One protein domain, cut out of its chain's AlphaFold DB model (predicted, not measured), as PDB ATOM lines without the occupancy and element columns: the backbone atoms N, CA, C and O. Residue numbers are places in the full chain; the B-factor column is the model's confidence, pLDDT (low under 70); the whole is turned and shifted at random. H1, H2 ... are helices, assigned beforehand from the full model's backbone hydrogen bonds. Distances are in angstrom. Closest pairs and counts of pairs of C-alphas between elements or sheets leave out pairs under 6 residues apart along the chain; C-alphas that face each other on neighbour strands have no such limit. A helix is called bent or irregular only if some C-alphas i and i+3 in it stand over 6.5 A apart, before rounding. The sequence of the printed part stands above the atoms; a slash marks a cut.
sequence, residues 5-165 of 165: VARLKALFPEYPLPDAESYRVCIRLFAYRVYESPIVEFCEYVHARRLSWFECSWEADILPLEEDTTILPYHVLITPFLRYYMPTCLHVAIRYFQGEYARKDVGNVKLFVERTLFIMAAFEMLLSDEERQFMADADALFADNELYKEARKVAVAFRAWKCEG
ATOM      1  N   VAL A   5     180.557 187.177 136.518       87.81
ATOM      2  CA  VAL A   5     181.681 188.026 136.946       87.81
ATOM      3  C   VAL A   5     181.736 189.305 136.115       87.81
ATOM      4  O   VAL A   5     181.851 190.400 136.668       87.81
ATOM      5  N   ALA A   6     181.568 189.202 134.793       88.38
ATOM      6  CA  ALA A   6     181.468 190.376 133.922       88.38
ATOM      7  C   ALA A   6     180.322 191.307 134.348       88.38
ATOM      8  O   ALA A   6     180.449 192.531 134.306       88.38
ATOM      9  N   ARG A   7     179.211 190.727 134.812       87.62
ATOM     10  CA  ARG A   7     178.081 191.496 135.321       87.62
ATOM     11  C   ARG A   7     178.357 192.155 136.671       87.62
ATOM     12  O   ARG A   7     177.967 193.306 136.841       87.62
ATOM     13  N   LEU A   8     179.053 191.483 137.595       90.44
ATOM     14  CA  LEU A   8     179.530 192.128 138.826       90.44
ATOM     15  C   LEU A   8     180.391 193.348 138.495       90.44
ATOM     16  O   LEU A   8     180.138 194.420 139.026       90.44
ATOM     17  N   LYS A   9     181.334 193.221 137.557       91.44
ATOM     18  CA  LYS A   9     182.187 194.341 137.120       91.44
ATOM     19  C   LYS A   9     181.412 195.495 136.485       91.44
ATOM     20  O   LYS A   9     181.830 196.641 136.606       91.44
ATOM     21  N   ALA A  10     180.296 195.209 135.819       90.25
ATOM     22  CA  ALA A  10     179.434 196.244 135.256       90.25
ATOM     23  C   ALA A  10     178.641 197.006 136.332       90.25
ATOM     24  O   ALA A  10     178.411 198.202 136.177       90.25
ATOM     25  N   LEU A  11     178.224 196.324 137.402       90.88
ATOM     26  CA  LEU A  11     177.437 196.912 138.493       90.88
ATOM     27  C   LEU A  11     178.305 197.591 139.554       90.88
ATOM     28  O   LEU A  11     177.915 198.603 140.130       90.88
ATOM     29  N   PHE A  12     179.484 197.034 139.810       93.12
ATOM     30  CA  PHE A  12     180.359 197.438 140.897       93.12
ATOM     31  C   PHE A  12     181.690 197.929 140.343       93.12
ATOM     32  O   PHE A  12     182.554 197.114 140.003       93.12
ATOM     33  N   PRO A  13     181.896 199.250 140.250       92.44
ATOM     34  CA  PRO A  13     183.154 199.771 139.751       92.44
ATOM     35  C   PRO A  13     184.301 199.384 140.693       92.44
ATOM     36  O   PRO A  13     184.207 199.521 141.911       92.44
ATOM     37  N   GLU A  14     185.404 198.900 140.121       95.50
ATOM     38  CA  GLU A  14     186.625 198.572 140.875       95.50
ATOM     39  C   GLU A  14     187.268 199.825 141.484       95.50
ATOM     40  O   GLU A  14     187.954 199.748 142.497       95.50
ATOM     41  N   TYR A  15     187.026 201.000 140.903       95.38
ATOM     42  CA  TYR A  15     187.586 202.268 141.356       95.38
ATOM     43  C   TYR A  15     186.527 203.382 141.329       95.38
ATOM     44  O   TYR A  15     185.651 203.359 140.465       95.38
ATOM     45  N   PRO A  16     186.627 204.397 142.208       95.75
ATOM     46  CA  PRO A  16     187.686 204.611 143.199       95.75
ATOM     47  C   PRO A  16     187.612 203.635 144.383       95.75
ATOM     48  O   PRO A  16     186.552 203.104 144.701       95.75
ATOM     49  N   LEU A  17     188.754 203.424 145.043       97.69
ATOM     50  CA  LEU A  17     188.794 202.711 146.321       97.69
ATOM     51  C   LEU A  17     188.083 203.537 147.410       97.69
ATOM     52  O   LEU A  17     188.069 204.769 147.307       97.69
ATOM     53  N   PRO A  18     187.569 202.897 148.476       96.62
ATOM     54  CA  PRO A  18     187.033 203.605 149.630       96.62
ATOM     55  C   PRO A  18     188.035 204.612 150.201       96.62
ATOM     56  O   PRO A  18     189.226 204.321 150.350       96.62
ATOM     57  N   ASP A  19     187.551 205.806 150.526       95.12
ATOM     58  CA  ASP A  19     188.396 206.864 151.068       95.12
ATOM     59  C   ASP A  19     188.829 206.590 152.523       95.12
ATOM     60  O   ASP A  19     188.306 205.725 153.233       95.12
ATOM     61  N   ALA A  20     189.804 207.368 152.995       96.00
ATOM     62  CA  ALA A  20     190.324 207.239 154.353       96.00
ATOM     63  C   ALA A  20     189.283 207.568 155.442       96.00
ATOM     64  O   ALA A  20     189.445 207.144 156.587       96.00
ATOM     65  N   GLU A  21     188.237 208.335 155.128       96.81
ATOM     66  CA  GLU A  21     187.192 208.676 156.092       96.81
ATOM     67  C   GLU A  21     186.260 207.487 156.331       96.81
ATOM     68  O   GLU A  21     186.061 207.090 157.481       96.81
ATOM     69  N   SER A  22     185.771 206.864 155.260       96.69
ATOM     70  CA  SER A  22     184.970 205.643 155.297       96.69
ATOM     71  C   SER A  22     185.708 204.511 156.017       96.69
ATOM     72  O   SER A  22     185.119 203.850 156.873       96.69
ATOM     73  N   TYR A  23     187.015 204.362 155.769       96.94
ATOM     74  CA  TYR A  23     187.889 203.442 156.499       96.94
ATOM     75  C   TYR A  23     187.909 203.740 158.006       96.94
ATOM     76  O   TYR A  23     187.606 202.870 158.820       96.94
ATOM     77  N   ARG A  24     188.189 204.989 158.410       96.31
ATOM     78  CA  ARG A  24     188.218 205.376 159.835       96.31
ATOM     79  C   ARG A  24     186.874 205.173 160.528       96.31
ATOM     80  O   ARG A  24     186.838 204.810 161.702       96.31
ATOM     81  N   VAL A  25     185.766 205.452 159.841       94.56
ATOM     82  CA  VAL A  25     184.415 205.178 160.354       94.56
ATOM     83  C   VAL A  25     184.233 203.680 160.581       94.56
ATOM     84  O   VAL A  25     183.777 203.295 161.656       94.56
ATOM     85  N   CYS A  26     184.647 202.854 159.619       94.88
ATOM     86  CA  CYS A  26     184.574 201.401 159.708       94.88
ATOM     87  C   CYS A  26     185.364 200.853 160.906       94.88
ATOM     88  O   CYS A  26     184.791 200.173 161.754       94.88
ATOM     89  N   ILE A  27     186.636 201.239 161.051       95.50
ATOM     90  CA  ILE A  27     187.478 200.797 162.174       95.50
ATOM     91  C   ILE A  27     186.869 201.207 163.517       95.50
ATOM     92  O   ILE A  27     186.752 200.381 164.416       95.50
ATOM     93  N   ARG A  28     186.401 202.454 163.663       92.88
ATOM     94  CA  ARG A  28     185.782 202.910 164.922       92.88
ATOM     95  C   ARG A  28     184.522 202.132 165.298       92.88
ATOM     96  O   ARG A  28     184.248 202.000 166.488       92.88
ATOM     97  N   LEU A  29     183.756 201.659 164.315       91.62
ATOM     98  CA  LEU A  29     182.537 200.893 164.563       91.62
ATOM     99  C   LEU A  29     182.838 199.518 165.177       91.62
ATOM    100  O   LEU A  29     182.083 199.065 166.038       91.62
ATOM    101  N   PHE A  30     183.936 198.889 164.755       91.50
ATOM    102  CA  PHE A  30     184.246 197.490 165.064       91.50
ATOM    103  C   PHE A  30     185.376 197.308 166.096       91.50
ATOM    104  O   PHE A  30     185.409 196.303 166.798       91.50
ATOM    105  N   ALA A  31     186.244 198.308 166.297       83.06
ATOM    106  CA  ALA A  31     187.425 198.214 167.171       83.06
ATOM    107  C   ALA A  31     187.137 197.861 168.644       83.06
ATOM    108  O   ALA A  31     188.022 197.379 169.346       83.06
ATOM    109  N   TYR A  32     185.921 198.102 169.139       78.25
ATOM    110  CA  TYR A  32     185.560 197.846 170.541       78.25
ATOM    111  C   TYR A  32     184.854 196.505 170.761       78.25
ATOM    112  O   TYR A  32     184.452 196.193 171.883       78.25
ATOM    113  N   ARG A  33     184.659 195.718 169.703       78.69
ATOM    114  CA  ARG A  33     183.887 194.480 169.742       78.69
ATOM    115  C   ARG A  33     184.828 193.320 169.461       78.69
ATOM    116  O   ARG A  33     185.197 193.073 168.324       78.69
ATOM    117  N   VAL A  34     185.200 192.600 170.521       71.50
ATOM    118  CA  VAL A  34     186.180 191.495 170.467       71.50
ATOM    119  C   VAL A  34     185.828 190.461 169.388       71.50
ATOM    120  O   VAL A  34     186.713 189.981 168.700       71.50
ATOM    121  N   TYR A  35     184.541 190.169 169.184       76.88
ATOM    122  CA  TYR A  35     184.078 189.216 168.164       76.88
ATOM    123  C   TYR A  35     184.155 189.729 166.717       76.88
ATOM    124  O   TYR A  35     183.870 188.978 165.793       76.88
ATOM    125  N   GLU A  36     184.490 191.000 166.513       86.38
ATOM    126  CA  GLU A  36     184.613 191.631 165.200       86.38
ATOM    127  C   GLU A  36     186.079 191.981 164.879       86.38
ATOM    128  O   GLU A  36     186.333 192.677 163.894       86.38
ATOM    129  N   SER A  37     187.052 191.450 165.641       91.38
ATOM    130  CA  SER A  37     188.477 191.522 165.276       91.38
ATOM    131  C   SER A  37     188.769 191.040 163.846       91.38
ATOM    132  O   SER A  37     189.520 191.750 163.174       91.38
ATOM    133  N   PRO A  38     188.110 189.991 163.288       94.12
ATOM    134  CA  PRO A  38     188.338 189.616 161.890       94.12
ATOM    135  C   PRO A  38     187.928 190.709 160.890       94.12
ATOM    136  O   PRO A  38     188.482 190.807 159.798       94.12
ATOM    137  N   ILE A  39     186.956 191.559 161.246       95.62
ATOM    138  CA  ILE A  39     186.528 192.683 160.401       95.62
ATOM    139  C   ILE A  39     187.571 193.795 160.422       95.62
ATOM    140  O   ILE A  39     187.856 194.392 159.385       95.62
ATOM    141  N   VAL A  40     188.131 194.078 161.599       95.56
ATOM    142  CA  VAL A  40     189.193 195.075 161.761       95.56
ATOM    143  C   VAL A  40     190.427 194.653 160.969       95.56
ATOM    144  O   VAL A  40     190.898 195.442 160.152       95.56
ATOM    145  N   GLU A  41     190.876 193.403 161.127       96.50
ATOM    146  CA  GLU A  41     192.025 192.862 160.394       96.50
ATOM    147  C   GLU A  41     191.809 192.938 158.876       96.50
ATOM    148  O   GLU A  41     192.654 193.475 158.156       96.50
ATOM    149  N   PHE A  42     190.650 192.486 158.381       97.56
ATOM    150  CA  PHE A  42     190.316 192.582 156.959       97.56
ATOM    151  C   PHE A  42     190.389 194.030 156.455       97.56
ATOM    152  O   PHE A  42     191.024 194.303 155.434       97.56
ATOM    153  N   CYS A  43     189.768 194.971 157.175       97.06
ATOM    154  CA  CYS A  43     189.757 196.382 156.801       97.06
ATOM    155  C   CYS A  43     191.163 196.986 156.756       97.06
ATOM    156  O   CYS A  43     191.485 197.709 155.811       97.06
ATOM    157  N   GLU A  44     191.995 196.700 157.758       97.06
ATOM    158  CA  GLU A  44     193.392 197.133 157.809       97.06
ATOM    159  C   GLU A  44     194.193 196.549 156.641       97.06
ATOM    160  O   GLU A  44     194.905 197.285 155.951       97.06
ATOM    161  N   TYR A  45     194.020 195.253 156.363       97.94
ATOM    162  CA  TYR A  45     194.701 194.538 155.288       97.94
ATOM    163  C   TYR A  45     194.421 195.161 153.914       97.94
ATOM    164  O   TYR A  45     195.361 195.533 153.198       97.94
ATOM    165  N   VAL A  46     193.143 195.305 153.544       97.94
ATOM    166  CA  VAL A  46     192.761 195.814 152.216       97.94
ATOM    167  C   VAL A  46     193.046 197.309 152.074       97.94
ATOM    168  O   VAL A  46     193.438 197.758 150.995       97.94
ATOM    169  N   HIS A  47     192.940 198.080 153.165       97.50
ATOM    170  CA  HIS A  47     193.300 199.497 153.171       97.50
ATOM    171  C   HIS A  47     194.805 199.700 152.957       97.50
ATOM    172  O   HIS A  47     195.200 200.491 152.099       97.50
ATOM    173  N   ALA A  48     195.646 198.961 153.689       97.56
ATOM    174  CA  ALA A  48     197.101 199.065 153.588       97.56
ATOM    175  C   ALA A  48     197.619 198.658 152.200       97.56
ATOM    176  O   ALA A  48     198.524 199.296 151.662       97.56
ATOM    177  N   ARG A  49     197.025 197.618 151.603       97.25
ATOM    178  CA  ARG A  49     197.404 197.116 150.273       97.25
ATOM    179  C   ARG A  49     196.730 197.840 149.114       97.25
ATOM    180  O   ARG A  49     197.135 197.633 147.976       97.25
ATOM    181  N   ARG A  50     195.747 198.703 149.393       96.94
ATOM    182  CA  ARG A  50     194.941 199.400 148.382       96.94
ATOM    183  C   ARG A  50     194.288 198.438 147.382       96.94
ATOM    184  O   ARG A  50     194.307 198.700 146.182       96.94
ATOM    185  N   LEU A  51     193.732 197.337 147.884       97.50
ATOM    186  CA  LEU A  51     193.098 196.319 147.049       97.50
ATOM    187  C   LEU A  51     191.696 196.748 146.634       97.50
ATOM    188  O   LEU A  51     190.909 197.198 147.466       97.50
ATOM    189  N   SER A  52     191.368 196.572 145.357       97.81
ATOM    190  CA  SER A  52     189.981 196.652 144.911       97.81
ATOM    191  C   SER A  52     189.186 195.406 145.309       97.81
ATOM    192  O   SER A  52     189.748 194.361 145.649       97.81
ATOM    193  N   TRP A  53     187.855 195.484 145.222       97.38
ATOM    194  CA  TRP A  53     186.998 194.328 145.494       97.38
ATOM    195  C   TRP A  53     187.287 193.147 144.550       97.38
ATOM    196  O   TRP A  53     187.084 191.995 144.934       97.38
ATOM    197  N   PHE A  54     187.741 193.427 143.322       96.50
ATOM    198  CA  PHE A  54     187.988 192.419 142.291       96.50
ATOM    199  C   PHE A  54     189.365 191.762 142.440       96.50
ATOM    200  O   PHE A  54     189.501 190.571 142.167       96.50
ATOM    201  N   GLU A  55     190.364 192.519 142.899       96.50
ATOM    202  CA  GLU A  55     191.697 191.996 143.224       96.50
ATOM    203  C   GLU A  55     191.693 191.170 144.515       96.50
ATOM    204  O   GLU A  55     192.470 190.227 144.630       96.50
ATOM    205  N   CYS A  56     190.811 191.499 145.466       97.25
ATOM    206  CA  CYS A  56     190.666 190.759 146.715       97.25
ATOM    207  C   CYS A  56     190.087 189.357 146.461       97.25
ATOM    208  O   CYS A  56     188.949 189.201 146.009       97.25
ATOM    209  N   SER A  57     190.872 188.325 146.765       94.75
ATOM    210  CA  SER A  57     190.526 186.920 146.524       94.75
ATOM    211  C   SER A  57     190.458 186.102 147.812       94.75
ATOM    212  O   SER A  57     191.075 186.441 148.821       94.75
ATOM    213  N   TRP A  58     189.734 184.977 147.772       95.75
ATOM    214  CA  TRP A  58     189.679 184.077 148.921       95.75
ATOM    215  C   TRP A  58     191.075 183.566 149.290       95.75
ATOM    216  O   TRP A  58     191.498 183.701 150.430       95.75
ATOM    217  N   GLU A  59     191.810 183.020 148.324       93.19
ATOM    218  CA  GLU A  59     193.061 182.308 148.579       93.19
ATOM    219  C   GLU A  59     194.230 183.224 148.950       93.19
ATOM    220  O   GLU A  59     195.061 182.828 149.765       93.19
ATOM    221  N   ALA A  60     194.324 184.413 148.346       93.44
ATOM    222  CA  ALA A  60     195.468 185.300 148.555       93.44
ATOM    223  C   ALA A  60     195.246 186.330 149.669       93.44
ATOM    224  O   ALA A  60     196.226 186.779 150.259       93.44
ATOM    225  N   ASP A  61     193.992 186.694 149.961       96.38
ATOM    226  CA  ASP A  61     193.701 187.884 150.771       96.38
ATOM    227  C   ASP A  61     192.768 187.642 151.955       96.38
ATOM    228  O   ASP A  61     192.865 188.369 152.936       96.38
ATOM    229  N   ILE A  62     191.865 186.659 151.879       96.06
ATOM    230  CA  ILE A  62     190.862 186.414 152.929       96.06
ATOM    231  C   ILE A  62     191.259 185.222 153.810       96.06
ATOM    232  O   ILE A  62     191.216 185.317 155.033       96.06
ATOM    233  N   LEU A  63     191.660 184.106 153.194       94.50
ATOM    234  CA  LEU A  63     192.103 182.887 153.874       94.50
ATOM    235  C   LEU A  63     193.416 183.065 154.658       94.50
ATOM    236  O   LEU A  63     193.518 182.466 155.725       94.50
ATOM    237  N   PRO A  64     194.422 183.830 154.179       94.38
ATOM    238  CA  PRO A  64     195.693 183.977 154.898       94.38
ATOM    239  C   PRO A  64     195.658 184.915 156.109       94.38
ATOM    240  O   PRO A  64     196.696 185.082 156.748       94.38
ATOM    241  N   LEU A  65     194.523 185.562 156.381       95.00
ATOM    242  CA  LEU A  65     194.354 186.411 157.559       95.00
ATOM    243  C   LEU A  65     194.407 185.562 158.834       95.00
ATOM    244  O   LEU A  65     194.061 184.379 158.819       95.00
ATOM    245  N   GLU A  66     194.899 186.152 159.920       93.25
ATOM    246  CA  GLU A  66     195.085 185.455 161.192       93.25
ATOM    247  C   GLU A  66     193.737 185.059 161.806       93.25
ATOM    248  O   GLU A  66     193.600 183.971 162.373       93.25
ATOM    249  N   GLU A  67     192.738 185.928 161.668       91.56
ATOM    250  CA  GLU A  67     191.401 185.749 162.213       91.56
ATOM    251  C   GLU A  67     190.428 185.115 161.203       91.56
ATOM    252  O   GLU A  67     190.503 185.308 159.986       91.56
ATOM    253  N   ASP A  68     189.428 184.381 161.711       91.50
ATOM    254  CA  ASP A  68     188.405 183.752 160.867       91.50
ATOM    255  C   ASP A  68     187.451 184.801 160.268       91.50
ATOM    256  O   ASP A  68     186.441 185.213 160.852       91.50
ATOM    257  N   THR A  69     187.743 185.191 159.034       92.31
ATOM    258  CA  THR A  69     186.983 186.177 158.265       92.31
ATOM    259  C   THR A  69     185.681 185.641 157.670       92.31
ATOM    260  O   THR A  69     184.974 186.375 156.974       92.31
ATOM    261  N   THR A  70     185.251 184.414 157.996       94.50
ATOM    262  CA  THR A  70     183.913 183.926 157.620       94.50
ATOM    263  C   THR A  70     182.795 184.807 158.165       94.50
ATOM    264  O   THR A  70     181.666 184.699 157.693       94.50
ATOM    265  N   ILE A  71     183.039 185.653 159.170       93.38
ATOM    266  CA  ILE A  71     182.045 186.614 159.671       93.38
ATOM    267  C   ILE A  71     181.866 187.835 158.756       93.38
ATOM    268  O   ILE A  71     180.818 188.470 158.817       93.38
ATOM    269  N   LEU A  72     182.834 188.139 157.881       95.31
ATOM    270  CA  LEU A  72     182.838 189.317 157.005       95.31
ATOM    271  C   LEU A  72     181.518 189.545 156.255       95.31
ATOM    272  O   LEU A  72     181.018 190.676 156.293       95.31
ATOM    273  N   PRO A  73     180.881 188.521 155.648       96.12
ATOM    274  CA  PRO A  73     179.636 188.719 154.919       96.12
ATOM    275  C   PRO A  73     178.497 189.292 155.770       96.12
ATOM    276  O   PRO A  73     177.631 189.967 155.226       96.12
ATOM    277  N   TYR A  74     178.498 189.109 157.096       93.00
ATOM    278  CA  TYR A  74     177.500 189.727 157.980       93.00
ATOM    279  C   TYR A  74     177.587 191.252 158.038       93.00
ATOM    280  O   TYR A  74     176.603 191.909 158.377       93.00
ATOM    281  N   HIS A  75     178.738 191.823 157.684       93.44
ATOM    282  CA  HIS A  75     179.030 193.237 157.886       93.44
ATOM    283  C   HIS A  75     179.145 194.036 156.583       93.44
ATOM    284  O   HIS A  75     179.142 195.270 156.631       93.44
ATOM    285  N   VAL A  76     179.169 193.373 155.418       95.12
ATOM    286  CA  VAL A  76     179.343 194.051 154.119       95.12
ATOM    287  C   VAL A  76     178.226 195.020 153.759       95.12
ATOM    288  O   VAL A  76     178.429 195.872 152.915       95.12
ATOM    289  N   LEU A  77     177.067 194.980 154.414       92.38
ATOM    290  CA  LEU A  77     175.990 195.946 154.156       92.38
ATOM    291  C   LEU A  77     175.946 197.120 155.152       92.38
ATOM    292  O   LEU A  77     175.113 198.008 155.004       92.38
ATOM    293  N   ILE A  78     176.820 197.141 156.166       87.69
ATOM    294  CA  ILE A  78     176.667 198.019 157.342       87.69
ATOM    295  C   ILE A  78     177.371 199.372 157.176       87.69
ATOM    296  O   ILE A  78     176.887 200.385 157.679       87.69
ATOM    297  N   THR A  79     178.523 199.410 156.502       91.56
ATOM    298  CA  THR A  79     179.323 200.640 156.348       91.56
ATOM    299  C   THR A  79     179.707 200.865 154.890       91.56
ATOM    300  O   THR A  79     179.900 199.879 154.181       91.56
ATOM    301  N   PRO A  80     179.898 202.121 154.437       94.19
ATOM    302  CA  PRO A  80     180.344 202.392 153.069       94.19
ATOM    303  C   PRO A  80     181.639 201.660 152.692       94.19
ATOM    304  O   PRO A  80     181.740 201.123 151.594       94.19
ATOM    305  N   PHE A  81     182.596 201.576 153.625       97.19
ATOM    306  CA  PHE A  81     183.867 200.885 153.400       97.19
ATOM    307  C   PHE A  81     183.672 199.390 153.125       97.19
ATOM    308  O   PHE A  81     184.181 198.881 152.136       97.19
ATOM    309  N   LEU A  82     182.899 198.683 153.958       96.75
ATOM    310  CA  LEU A  82     182.637 197.258 153.734       96.75
ATOM    311  C   LEU A  82     181.667 197.008 152.573       96.75
ATOM    312  O   LEU A  82     181.775 195.982 151.905       96.75
ATOM    313  N   ARG A  83     180.759 197.953 152.290       95.94
ATOM    314  CA  ARG A  83     179.819 197.875 151.161       95.94
ATOM    315  C   ARG A  83     180.511 197.797 149.822       95.94
ATOM    316  O   ARG A  83     180.043 197.068 148.949       95.94
ATOM    317  N   TYR A  84     181.646 198.473 149.705       97.50
ATOM    318  CA  TYR A  84     182.516 198.360 148.549       97.50
ATOM    319  C   TYR A  84     183.028 196.923 148.318       97.50
ATOM    320  O   TYR A  84     183.180 196.531 147.169       97.50
ATOM    321  N   TYR A  85     183.219 196.115 149.371       97.69
ATOM    322  CA  TYR A  85     183.678 194.717 149.280       97.69
ATOM    323  C   TYR A  85     182.541 193.682 149.245       97.69
ATOM    324  O   TYR A  85     182.800 192.484 149.145       97.69
ATOM    325  N   MET A  86     181.270 194.100 149.250       96.12
ATOM    326  CA  MET A  86     180.150 193.188 148.974       96.12
ATOM    327  C   MET A  86     180.351 192.360 147.681       96.12
ATOM    328  O   MET A  86     180.097 191.151 147.700       96.12
ATOM    329  N   PRO A  87     180.849 192.939 146.570       95.81
ATOM    330  CA  PRO A  87     181.101 192.194 145.341       95.81
ATOM    331  C   PRO A  87     182.223 191.160 145.485       95.81
ATOM    332  O   PRO A  87     182.159 190.132 144.820       95.81
ATOM    333  N   THR A  88     183.196 191.357 146.385       97.31
ATOM    334  CA  THR A  88     184.188 190.323 146.736       97.31
ATOM    335  C   THR A  88     183.492 189.083 147.288       97.31
ATOM    336  O   THR A  88     183.767 187.972 146.840       97.31
ATOM    337  N   CYS A  89     182.530 189.255 148.202       96.38
ATOM    338  CA  CYS A  89     181.772 188.133 148.753       96.38
ATOM    339  C   CYS A  89     181.005 187.367 147.664       96.38
ATOM    340  O   CYS A  89     181.056 186.136 147.604       96.38
ATOM    341  N   LEU A  90     180.330 188.096 146.771       94.00
ATOM    342  CA  LEU A  90     179.600 187.511 145.640       94.00
ATOM    343  C   LEU A  90     180.537 186.810 144.652       94.00
ATOM    344  O   LEU A  90     180.226 185.718 144.182       94.00
ATOM    345  N   HIS A  91     181.696 187.401 144.371       94.75
ATOM    346  CA  HIS A  91     182.709 186.822 143.498       94.75
ATOM    347  C   HIS A  91     183.230 185.495 144.062       94.75
ATOM    348  O   HIS A  91     183.277 184.501 143.339       94.75
ATOM    349  N   VAL A  92     183.521 185.433 145.367       94.88
ATOM    350  CA  VAL A  92     183.889 184.180 146.042       94.88
ATOM    351  C   VAL A  92     182.764 183.146 145.929       94.88
ATOM    352  O   VAL A  92     183.037 182.001 145.576       94.88
ATOM    353  N   ALA A  93     181.500 183.521 146.143       92.62
ATOM    354  CA  ALA A  93     180.371 182.599 145.987       92.62
ATOM    355  C   ALA A  93     180.240 182.043 144.557       92.62
ATOM    356  O   ALA A  93     180.040 180.841 144.379       92.62
ATOM    357  N   ILE A  94     180.415 182.884 143.537       90.69
ATOM    358  CA  ILE A  94     180.397 182.459 142.130       90.69
ATOM    359  C   ILE A  94     181.513 181.446 141.855       90.69
ATOM    360  O   ILE A  94     181.224 180.355 141.360       90.69
ATOM    361  N   ARG A  95     182.759 181.765 142.231       90.94
ATOM    362  CA  ARG A  95     183.919 180.872 142.045       90.94
ATOM    363  C   ARG A  95     183.731 179.541 142.783       90.94
ATOM    364  O   ARG A  95     184.089 178.480 142.270       90.94
ATOM    365  N   TYR A  96     183.095 179.571 143.958       91.19
ATOM    366  CA  TYR A  96     182.741 178.366 144.711       91.19
ATOM    367  C   TYR A  96     181.789 177.466 143.932       91.19
ATOM    368  O   TYR A  96     182.053 176.272 143.782       91.19
ATOM    369  N   PHE A  97     180.714 178.026 143.381       87.44
ATOM    370  CA  PHE A  97     179.758 177.257 142.592       87.44
ATOM    371  C   PHE A  97     180.299 176.805 141.233       87.44
ATOM    372  O   PHE A  97     179.853 175.786 140.712       87.44
ATOM    373  N   GLN A  98     181.301 177.499 140.694       87.06
ATOM    374  CA  GLN A  98     182.054 177.073 139.511       87.06
ATOM    375  C   GLN A  98     183.067 175.952 139.806       87.06
ATOM    376  O   GLN A  98     183.677 175.414 138.883       87.06
ATOM    377  N   GLY A  99     183.225 175.552 141.074       87.94
ATOM    378  CA  GLY A  99     184.072 174.433 141.485       87.94
ATOM    379  C   GLY A  99     185.548 174.786 141.671       87.94
ATOM    380  O   GLY A  99     186.369 173.884 141.839       87.94
ATOM    381  N   GLU A 100     185.907 176.073 141.681       89.06
ATOM    382  CA  GLU A 100     187.308 176.507 141.792       89.06
ATOM    383  C   GLU A 100     187.953 176.099 143.124       89.06
ATOM    384  O   GLU A 100     189.138 175.766 143.170       89.06
ATOM    385  N   TYR A 101     187.156 176.013 144.191       89.06
ATOM    386  CA  TYR A 101     187.618 175.623 145.526       89.06
ATOM    387  C   TYR A 101     187.483 174.121 145.824       89.06
ATOM    388  O   TYR A 101     187.575 173.713 146.977       89.06
ATOM    389  N   ALA A 102     187.288 173.261 144.818       80.81
ATOM    390  CA  ALA A 102     187.152 171.811 145.026       80.81
ATOM    391  C   ALA A 102     188.448 171.110 145.513       80.81
ATOM    392  O   ALA A 102     188.454 169.898 145.743       80.81
ATOM    393  N   ARG A 103     189.565 171.840 145.637       74.25
ATOM    394  CA  ARG A 103     190.870 171.311 146.071       74.25
ATOM    395  C   ARG A 103     190.976 171.253 147.602       74.25
ATOM    396  O   ARG A 103     190.270 171.945 148.320       74.25
ATOM    397  N   LYS A 104     191.858 170.377 148.096       60.88
ATOM    398  CA  LYS A 104     191.792 169.790 149.448       60.88
ATOM    399  C   LYS A 104     192.215 170.660 150.643       60.88
ATOM    400  O   LYS A 104     192.232 170.123 151.743       60.88
ATOM    401  N   ASP A 105     192.485 171.947 150.478       69.94
ATOM    402  CA  ASP A 105     192.525 172.862 151.623       69.94
ATOM    403  C   ASP A 105     192.234 174.292 151.167       69.94
ATOM    404  O   ASP A 105     193.049 174.938 150.511       69.94
ATOM    405  N   VAL A 106     191.016 174.742 151.442       83.56
ATOM    406  CA  VAL A 106     190.506 176.081 151.115       83.56
ATOM    407  C   VAL A 106     189.858 176.706 152.353       83.56
ATOM    408  O   VAL A 106     189.008 177.588 152.236       83.56
ATOM    409  N   GLY A 107     190.223 176.216 153.545       87.62
ATOM    410  CA  GLY A 107     189.626 176.620 154.813       87.62
ATOM    411  C   GLY A 107     188.094 176.546 154.811       87.62
ATOM    412  O   GLY A 107     187.477 175.679 154.187       87.62
ATOM    413  N   ASN A 108     187.462 177.500 155.498       91.94
ATOM    414  CA  ASN A 108     186.012 177.553 155.693       91.94
ATOM    415  C   ASN A 108     185.265 178.311 154.575       91.94
ATOM    416  O   ASN A 108     184.242 178.950 154.835       91.94
ATOM    417  N   VAL A 109     185.719 178.222 153.316       93.62
ATOM    418  CA  VAL A 109     185.097 178.941 152.183       93.62
ATOM    419  C   VAL A 109     183.604 178.643 152.041       93.62
ATOM    420  O   VAL A 109     182.814 179.540 151.767       93.62
ATOM    421  N   LYS A 110     183.183 177.400 152.313       91.62
ATOM    422  CA  LYS A 110     181.766 177.020 152.293       91.62
ATOM    423  C   LYS A 110     180.944 177.871 153.267       91.62
ATOM    424  O   LYS A 110     179.892 178.370 152.885       91.62
ATOM    425  N   LEU A 111     181.435 178.073 154.492       92.94
ATOM    426  CA  LEU A 111     180.752 178.874 155.511       92.94
ATOM    427  C   LEU A 111     180.709 180.358 155.121       92.94
ATOM    428  O   LEU A 111     179.689 181.020 155.305       92.94
ATOM    429  N   PHE A 112     181.790 180.879 154.536       95.56
ATOM    430  CA  PHE A 112     181.813 182.238 153.990       95.56
ATOM    431  C   PHE A 112     180.748 182.421 152.890       95.56
ATOM    432  O   PHE A 112     180.016 183.415 152.879       95.56
ATOM    433  N   VAL A 113     180.600 181.436 151.998       93.44
ATOM    434  CA  VAL A 113     179.580 181.442 150.938       93.44
ATOM    435  C   VAL A 113     178.167 181.342 151.512       93.44
ATOM    436  O   VAL A 113     177.317 182.149 151.145       93.44
ATOM    437  N   GLU A 114     177.912 180.432 152.455       92.19
ATOM    438  CA  GLU A 114     176.615 180.317 153.144       92.19
ATOM    439  C   GLU A 114     176.175 181.658 153.746       92.19
ATOM    440  O   GLU A 114     175.044 182.104 153.541       92.19
ATOM    441  N   ARG A 115     177.092 182.339 154.442       93.44
ATOM    442  CA  ARG A 115     176.827 183.631 155.088       93.44
ATOM    443  C   ARG A 115     176.619 184.756 154.086       93.44
ATOM    444  O   ARG A 115     175.738 185.588 154.289       93.44
ATOM    445  N   THR A 116     177.373 184.750 152.988       94.25
ATOM    446  CA  THR A 116     177.165 185.679 151.870       94.25
ATOM    447  C   THR A 116     175.745 185.565 151.337       94.25
ATOM    448  O   THR A 116     175.018 186.555 151.295       94.25
ATOM    449  N   LEU A 117     175.317 184.352 150.991       90.62
ATOM    450  CA  LEU A 117     173.989 184.109 150.429       90.62
ATOM    451  C   LEU A 117     172.877 184.450 151.419       90.62
ATOM    452  O   LEU A 117     171.893 185.089 151.042       90.62
ATOM    453  N   PHE A 118     173.054 184.072 152.688       89.94
ATOM    454  CA  PHE A 118     172.113 184.421 153.743       89.94
ATOM    455  C   PHE A 118     171.940 185.936 153.853       89.94
ATOM    456  O   PHE A 118     170.807 186.406 153.863       89.94
ATOM    457  N   ILE A 119     173.027 186.713 153.892       91.38
ATOM    458  CA  ILE A 119     172.943 188.164 154.086       91.38
ATOM    459  C   ILE A 119     172.291 188.868 152.907       91.38
ATOM    460  O   ILE A 119     171.393 189.682 153.125       91.38
ATOM    461  N   MET A 120     172.669 188.516 151.677       89.06
ATOM    462  CA  MET A 120     172.058 189.118 150.486       89.06
ATOM    463  C   MET A 120     170.556 188.829 150.409       89.06
ATOM    464  O   MET A 120     169.776 189.684 149.999       89.06
ATOM    465  N   ALA A 121     170.130 187.641 150.843       85.50
ATOM    466  CA  ALA A 121     168.723 187.263 150.847       85.50
ATOM    467  C   ALA A 121     167.941 187.838 152.045       85.50
ATOM    468  O   ALA A 121     166.791 188.247 151.892       85.50
ATOM    469  N   ALA A 122     168.533 187.864 153.241       87.25
ATOM    470  CA  ALA A 122     167.876 188.323 154.464       87.25
ATOM    471  C   ALA A 122     167.731 189.850 154.496       87.25
ATOM    472  O   ALA A 122     166.733 190.359 155.007       87.25
ATOM    473  N   PHE A 123     168.693 190.566 153.909       87.25
ATOM    474  CA  PHE A 123     168.744 192.026 153.882       87.25
ATOM    475  C   PHE A 123     168.558 192.605 152.476       87.25
ATOM    476  O   PHE A 123     169.079 193.667 152.150       87.25
ATOM    477  N   GLU A 124     167.755 191.931 151.649       86.00
ATOM    478  CA  GLU A 124     167.430 192.338 150.274       86.00
ATOM    479  C   GLU A 124     166.858 193.772 150.173       86.00
ATOM    480  O   GLU A 124     166.974 194.434 149.141       86.00
ATOM    481  N   MET A 125     166.271 194.300 151.254       87.06
ATOM    482  CA  MET A 125     165.790 195.687 151.311       87.06
ATOM    483  C   MET A 125     166.914 196.735 151.296       87.06
ATOM    484  O   MET A 125     166.646 197.894 150.992       87.06
ATOM    485  N   LEU A 126     168.150 196.346 151.632       89.62
ATOM    486  CA  LEU A 126     169.345 197.201 151.586       89.62
ATOM    487  C   LEU A 126     170.048 197.164 150.218       89.62
ATOM    488  O   LEU A 126     171.076 197.821 150.035       89.62
ATOM    489  N   LEU A 127     169.526 196.373 149.280       90.75
ATOM    490  CA  LEU A 127     170.027 196.264 147.917       90.75
ATOM    491  C   LEU A 127     169.278 197.238 146.994       90.75
ATOM    492  O   LEU A 127     168.066 197.438 147.135       90.75
ATOM    493  N   SER A 128     169.995 197.822 146.036       91.31
ATOM    494  CA  SER A 128     169.409 198.577 144.927       91.31
ATOM    495  C   SER A 128     168.622 197.650 143.993       91.31
ATOM    496  O   SER A 128     168.753 196.425 144.045       91.31
ATOM    497  N   ASP A 129     167.812 198.222 143.101       92.50
ATOM    498  CA  ASP A 129     167.069 197.433 142.109       92.50
ATOM    499  C   ASP A 129     167.993 196.609 141.205       92.50
ATOM    500  O   ASP A 129     167.702 195.453 140.898       92.50
ATOM    501  N   GLU A 130     169.140 197.166 140.826       90.50
ATOM    502  CA  GLU A 130     170.118 196.506 139.959       90.50
ATOM    503  C   GLU A 130     170.812 195.339 140.675       90.50
ATOM    504  O   GLU A 130     171.052 194.287 140.079       90.50
ATOM    505  N   GLU A 131     171.085 195.496 141.970       91.12
ATOM    506  CA  GLU A 131     171.668 194.458 142.819       91.12
ATOM    507  C   GLU A 131     170.667 193.342 143.112       91.12
ATOM    508  O   GLU A 131     171.013 192.165 143.026       91.12
ATOM    509  N   ARG A 132     169.404 193.689 143.389       90.38
ATOM    510  CA  ARG A 132     168.322 192.701 143.504       90.38
ATOM    511  C   ARG A 132     168.158 191.917 142.213       90.38
ATOM    512  O   ARG A 132     168.066 190.694 142.251       90.38
ATOM    513  N   GLN A 133     168.189 192.603 141.072       88.38
ATOM    514  CA  GLN A 133     168.119 191.948 139.772       88.38
ATOM    515  C   GLN A 133     169.327 191.030 139.545       88.38
ATOM    516  O   GLN A 133     169.165 189.920 139.047       88.38
ATOM    517  N   PHE A 134     170.533 191.438 139.952       87.50
ATOM    518  CA  PHE A 134     171.703 190.558 139.931       87.50
ATOM    519  C   PHE A 134     171.496 189.296 140.778       87.50
ATOM    520  O   PHE A 134     171.775 188.198 140.301       87.50
ATOM    521  N   MET A 135     170.969 189.433 141.998       85.00
ATOM    522  CA  MET A 135     170.681 188.290 142.871       85.00
ATOM    523  C   MET A 135     169.606 187.366 142.285       85.00
ATOM    524  O   MET A 135     169.748 186.149 142.365       85.00
ATOM    525  N   ALA A 136     168.571 187.915 141.645       83.56
ATOM    526  CA  ALA A 136     167.549 187.129 140.953       83.56
ATOM    527  C   ALA A 136     168.124 186.350 139.758       83.56
ATOM    528  O   ALA A 136     167.739 185.215 139.493       83.56
ATOM    529  N   ASP A 137     169.093 186.924 139.049       81.62
ATOM    530  CA  ASP A 137     169.766 186.222 137.956       81.62
ATOM    531  C   ASP A 137     170.774 185.179 138.472       81.62
ATOM    532  O   ASP A 137     170.962 184.134 137.847       81.62
ATOM    533  N   ALA A 138     171.365 185.403 139.650       77.56
ATOM    534  CA  ALA A 138     172.129 184.386 140.366       77.56
ATOM    535  C   ALA A 138     171.236 183.228 140.861       77.56
ATOM    536  O   ALA A 138     171.677 182.080 140.795       77.56
ATOM    537  N   ASP A 139     169.979 183.493 141.261       74.81
ATOM    538  CA  ASP A 139     168.997 182.441 141.587       74.81
ATOM    539  C   ASP A 139     168.848 181.466 140.404       74.81
ATOM    540  O   ASP A 139     168.789 180.257 140.614       74.81
ATOM    541  N   ALA A 140     168.850 181.964 139.161       75.00
ATOM    542  CA  ALA A 140     168.765 181.122 137.966       75.00
ATOM    543  C   ALA A 140     170.047 180.310 137.707       75.00
ATOM    544  O   ALA A 140     169.970 179.160 137.277       75.00
ATOM    545  N   LEU A 141     171.222 180.885 137.978       72.69
ATOM    546  CA  LEU A 141     172.516 180.219 137.778       72.69
ATOM    547  C   LEU A 141     172.776 179.105 138.795       72.69
ATOM    548  O   LEU A 141     173.419 178.109 138.468       72.69
ATOM    549  N   PHE A 142     172.279 179.265 140.021       75.88
ATOM    550  CA  PHE A 142     172.512 178.334 141.125       75.88
ATOM    551  C   PHE A 142     171.242 177.596 141.557       75.88
ATOM    552  O   PHE A 142     171.216 176.995 142.631       75.88
ATOM    553  N   ALA A 143     170.211 177.595 140.704       74.44
ATOM    554  CA  ALA A 143     168.898 177.021 140.987       74.44
ATOM    555  C   ALA A 143     168.959 175.551 141.419       74.44
ATOM    556  O   ALA A 143     168.173 175.139 142.265       74.44
ATOM    557  N   ASP A 144     169.903 174.772 140.885       79.56
ATOM    558  CA  ASP A 144     170.070 173.350 141.209       79.56
ATOM    559  C   ASP A 144     171.014 173.094 142.394       79.56
ATOM    560  O   ASP A 144     171.186 171.951 142.819       79.56
ATOM    561  N   ASN A 145     171.617 174.137 142.969       81.19
ATOM    562  CA  ASN A 145     172.560 173.995 144.066       81.19
ATOM    563  C   ASN A 145     171.844 173.949 145.429       81.19
ATOM    564  O   ASN A 145     171.237 174.925 145.865       81.19
ATOM    565  N   GLU A 146     171.958 172.828 146.144       82.75
ATOM    566  CA  GLU A 146     171.297 172.646 147.446       82.75
ATOM    567  C   GLU A 146     171.757 173.653 148.514       82.75
ATOM    568  O   GLU A 146     170.932 174.136 149.285       82.75
ATOM    569  N   LEU A 147     173.037 174.051 148.524       80.44
ATOM    570  CA  LEU A 147     173.543 175.074 149.451       80.44
ATOM    571  C   LEU A 147     172.817 176.406 149.248       80.44
ATOM    572  O   LEU A 147     172.423 177.077 150.202       80.44
ATOM    573  N   TYR A 148     172.634 176.767 147.979       79.69
ATOM    574  CA  TYR A 148     171.964 177.989 147.579       79.69
ATOM    575  C   TYR A 148     170.485 177.976 147.986       79.69
ATOM    576  O   TYR A 148     169.998 178.924 148.606       79.69
ATOM    577  N   LYS A 149     169.784 176.865 147.717       81.25
ATOM    578  CA  LYS A 149     168.382 176.673 148.124       81.25
ATOM    579  C   LYS A 149     168.205 176.797 149.635       81.25
ATOM    580  O   LYS A 149     167.287 177.487 150.080       81.25
ATOM    581  N   GLU A 150     169.069 176.161 150.421       83.19
ATOM    582  CA  GLU A 150     168.991 176.216 151.884       83.19
ATOM    583  C   GLU A 150     169.239 177.630 152.419       83.19
ATOM    584  O   GLU A 150     168.438 178.132 153.211       83.19
ATOM    585  N   ALA A 151     170.259 178.335 151.919       81.00
ATOM    586  CA  ALA A 151     170.508 179.724 152.308       81.00
ATOM    587  C   ALA A 151     169.294 180.633 152.027       81.00
ATOM    588  O   ALA A 151     168.920 181.454 152.871       81.00
ATOM    589  N   ARG A 152     168.620 180.448 150.879       80.38
ATOM    590  CA  ARG A 152     167.405 181.203 150.526       80.38
ATOM    591  C   ARG A 152     166.228 180.872 151.443       80.38
ATOM    592  O   ARG A 152     165.558 181.797 151.903       80.38
ATOM    593  N   LYS A 153     165.994 179.594 151.764       84.25
ATOM    594  CA  LYS A 153     164.936 179.183 152.708       84.25
ATOM    595  C   LYS A 153     165.130 179.820 154.084       84.25
ATOM    596  O   LYS A 153     164.192 180.407 154.622       84.25
ATOM    597  N   VAL A 154     166.346 179.746 154.628       84.25
ATOM    598  CA  VAL A 154     166.671 180.312 155.948       84.25
ATOM    599  C   VAL A 154     166.483 181.830 155.953       84.25
ATOM    600  O   VAL A 154     165.891 182.376 156.882       84.25
ATOM    601  N   ALA A 155     166.906 182.521 154.893       83.62
ATOM    602  CA  ALA A 155     166.709 183.961 154.766       83.62
ATOM    603  C   ALA A 155     165.227 184.371 154.664       83.62
ATOM    604  O   ALA A 155     164.824 185.379 155.243       83.62
ATOM    605  N   VAL A 156     164.392 183.597 153.957       80.88
ATOM    606  CA  VAL A 156     162.935 183.826 153.907       80.88
ATOM    607  C   VAL A 156     162.310 183.651 155.292       80.88
ATOM    608  O   VAL A 156     161.563 184.527 155.726       80.88
ATOM    609  N   ALA A 157     162.659 182.581 156.010       84.12
ATOM    610  CA  ALA A 157     162.168 182.344 157.368       84.12
ATOM    611  C   ALA A 157     162.592 183.460 158.340       84.12
ATOM    612  O   ALA A 157     161.775 183.949 159.120       84.12
ATOM    613  N   PHE A 158     163.845 183.917 158.251       83.88
ATOM    614  CA  PHE A 158     164.352 185.026 159.059       83.88
ATOM    615  C   PHE A 158     163.585 186.332 158.808       83.88
ATOM    616  O   PHE A 158     163.241 187.037 159.759       83.88
ATOM    617  N   ARG A 159     163.282 186.650 157.542       79.69
ATOM    618  CA  ARG A 159     162.494 187.841 157.186       79.69
ATOM    619  C   ARG A 159     161.065 187.765 157.708       79.69
ATOM    620  O   ARG A 159     160.590 188.751 158.259       79.69
ATOM    621  N   ALA A 160     160.408 186.613 157.571       80.44
ATOM    622  CA  ALA A 160     159.061 186.409 158.105       80.44
ATOM    623  C   ALA A 160     159.029 186.652 159.622       80.44
ATOM    624  O   ALA A 160     158.248 187.469 160.097       80.44
ATOM    625  N   TRP A 161     159.974 186.056 160.357       79.94
ATOM    626  CA  TRP A 161     160.101 186.258 161.801       79.94
ATOM    627  C   TRP A 161     160.324 187.730 162.192       79.94
ATOM    628  O   TRP A 161     159.717 188.217 163.140       79.94
ATOM    629  N   LYS A 162     161.159 188.463 161.445       72.25
ATOM    630  CA  LYS A 162     161.435 189.894 161.672       72.25
ATOM    631  C   LYS A 162     160.240 190.818 161.407       72.25
ATOM    632  O   LYS A 162     160.236 191.918 161.945       72.25
ATOM    633  N   CYS A 163     159.295 190.424 160.554       61.72
ATOM    634  CA  CYS A 163     158.109 191.219 160.222       61.72
ATOM    635  C   CYS A 163     156.909 190.929 161.140       61.72
ATOM    636  O   CYS A 163     155.963 191.713 161.161       61.72
ATOM    637  N   GLU A 164     156.932 189.808 161.865       56.41
ATOM    638  CA  GLU A 164     155.861 189.373 162.774       56.41
ATOM    639  C   GLU A 164     156.093 189.772 164.248       56.41
ATOM    640  O   GLU A 164     155.213 189.543 165.078       56.41
ATOM    641  N   GLY A 165     157.245 190.372 164.583       45.97
ATOM    642  CA  GLY A 165     157.607 190.829 165.936       45.97
ATOM    643  C   GLY A 165     157.903 192.318 166.011       45.97
ATOM    644  O   GLY A 165     157.621 192.900 167.080       45.97
TER     645      GLY A 165
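Overview. This is residues 5 to 165 of the 165 residues of an uncharacterized protein of Akkermansia glycaniphila (UniProt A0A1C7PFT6). This is a rounded body of helices with H5 and H7 near its middle and H8 packed on both; the H2-H3 hairpin packs on H5 from one side, and the longest helix, H10, packs on H8 from the other. H1 packs on H7 along a further side, with H9 near H7, while short H6 sits by H2 and short H4 lies between H3 and H7. The printed part has 161 residues with ten named helices, H1 to H10 in chain order, and no named strand: the class is all helix. It is compact, with a radius of gyration of the C-alphas of 15.4 A and spans of 43 by 39 by 31 A.

Arrangement. Start at H1, residues 5 to 11: it touches H7, residues 86 to 97, closest at the C-alphas of Leu 8 and Pro 87, 6.7 A, at a shallow tilt of 21 degrees, opposite ways. H1 only just touches H9, residues 129 to 141, with 3 pairs of C-alphas within 8 A, the closest Leu 11 and Glu 130 at 7.5 A; H9 does so with residues 130 to 134 alone. Next, H2, residues 20 to 30, and H3, residues 34 to 49, form a helical hairpin, closest at the C-alphas of Phe 30 and Glu 36, 5.9 A, at a shallow tilt of 17 degrees. H2 also touches H6, residues 80 to 83, closest at the C-alphas of Ser 22 and Phe 81, 5.2 A. With residues 36 to 42 alone, H3 touches H5, residues 69 to 74, about perpendicular at 82 degrees; the closest C-alphas are Pro 38 and Thr 69, 5.2 A. H4, residues 58 to 62, is close to H7 but not clearly touching, with C-alphas Trp 58 and Val 92 at 6.5 A. The hub is H8, residues 109 to 122. It touches H5 at a shallow tilt of 9 degrees, the same way, with C-alphas Thr 70 and Phe 112 closest at 4.5 A. It touches H7 at a steep tilt of 57 degrees, with C-alphas Ala 93 and Val 113 closest at 5.1 A. It touches H10, residues 146 to 163, at a steep tilt of 39 degrees, with C-alphas Ala 122 and Ala 155 closest at 4.5 A. H2 and H10 are apart. Every O i to N i+4 pair is within hydrogen-bond range in H1, H2, H4, H7, H8, H9 and H10; in H3 10 of 12 are, in H5 0 of 2, where 2 of 3 O i to N i+3 pairs are, and H6 is too short for such a pair.

Along the chain. Find C-alpha 5 at (181.681, 188.026, 136.946), where H1 begins. H3, 23.8 A long, is irregular, with C-alphas 35 and 38 7.6 A apart; H5 is only just irregular, with C-alphas 70 and 73 7.0 A apart. H7 measures 17.2 A, H8 19.7 A and H9 18.6 A. H10 runs 26.1 A, from C-alpha 146 at (171.297, 172.646, 147.446) to C-alpha 163 at (158.109, 191.219, 160.222).

Size, cuts and confidence. The C-alphas of Arg 49 and Glu 164, the two farthest apart, are 44.1 A from each other. The printed part has no cut, and H7 to H8 is the one long link, with 11 residues. Mean pLDDT of the printed part is 89.2; look for values under 70 at residues 104 to 105 and 163 to 165.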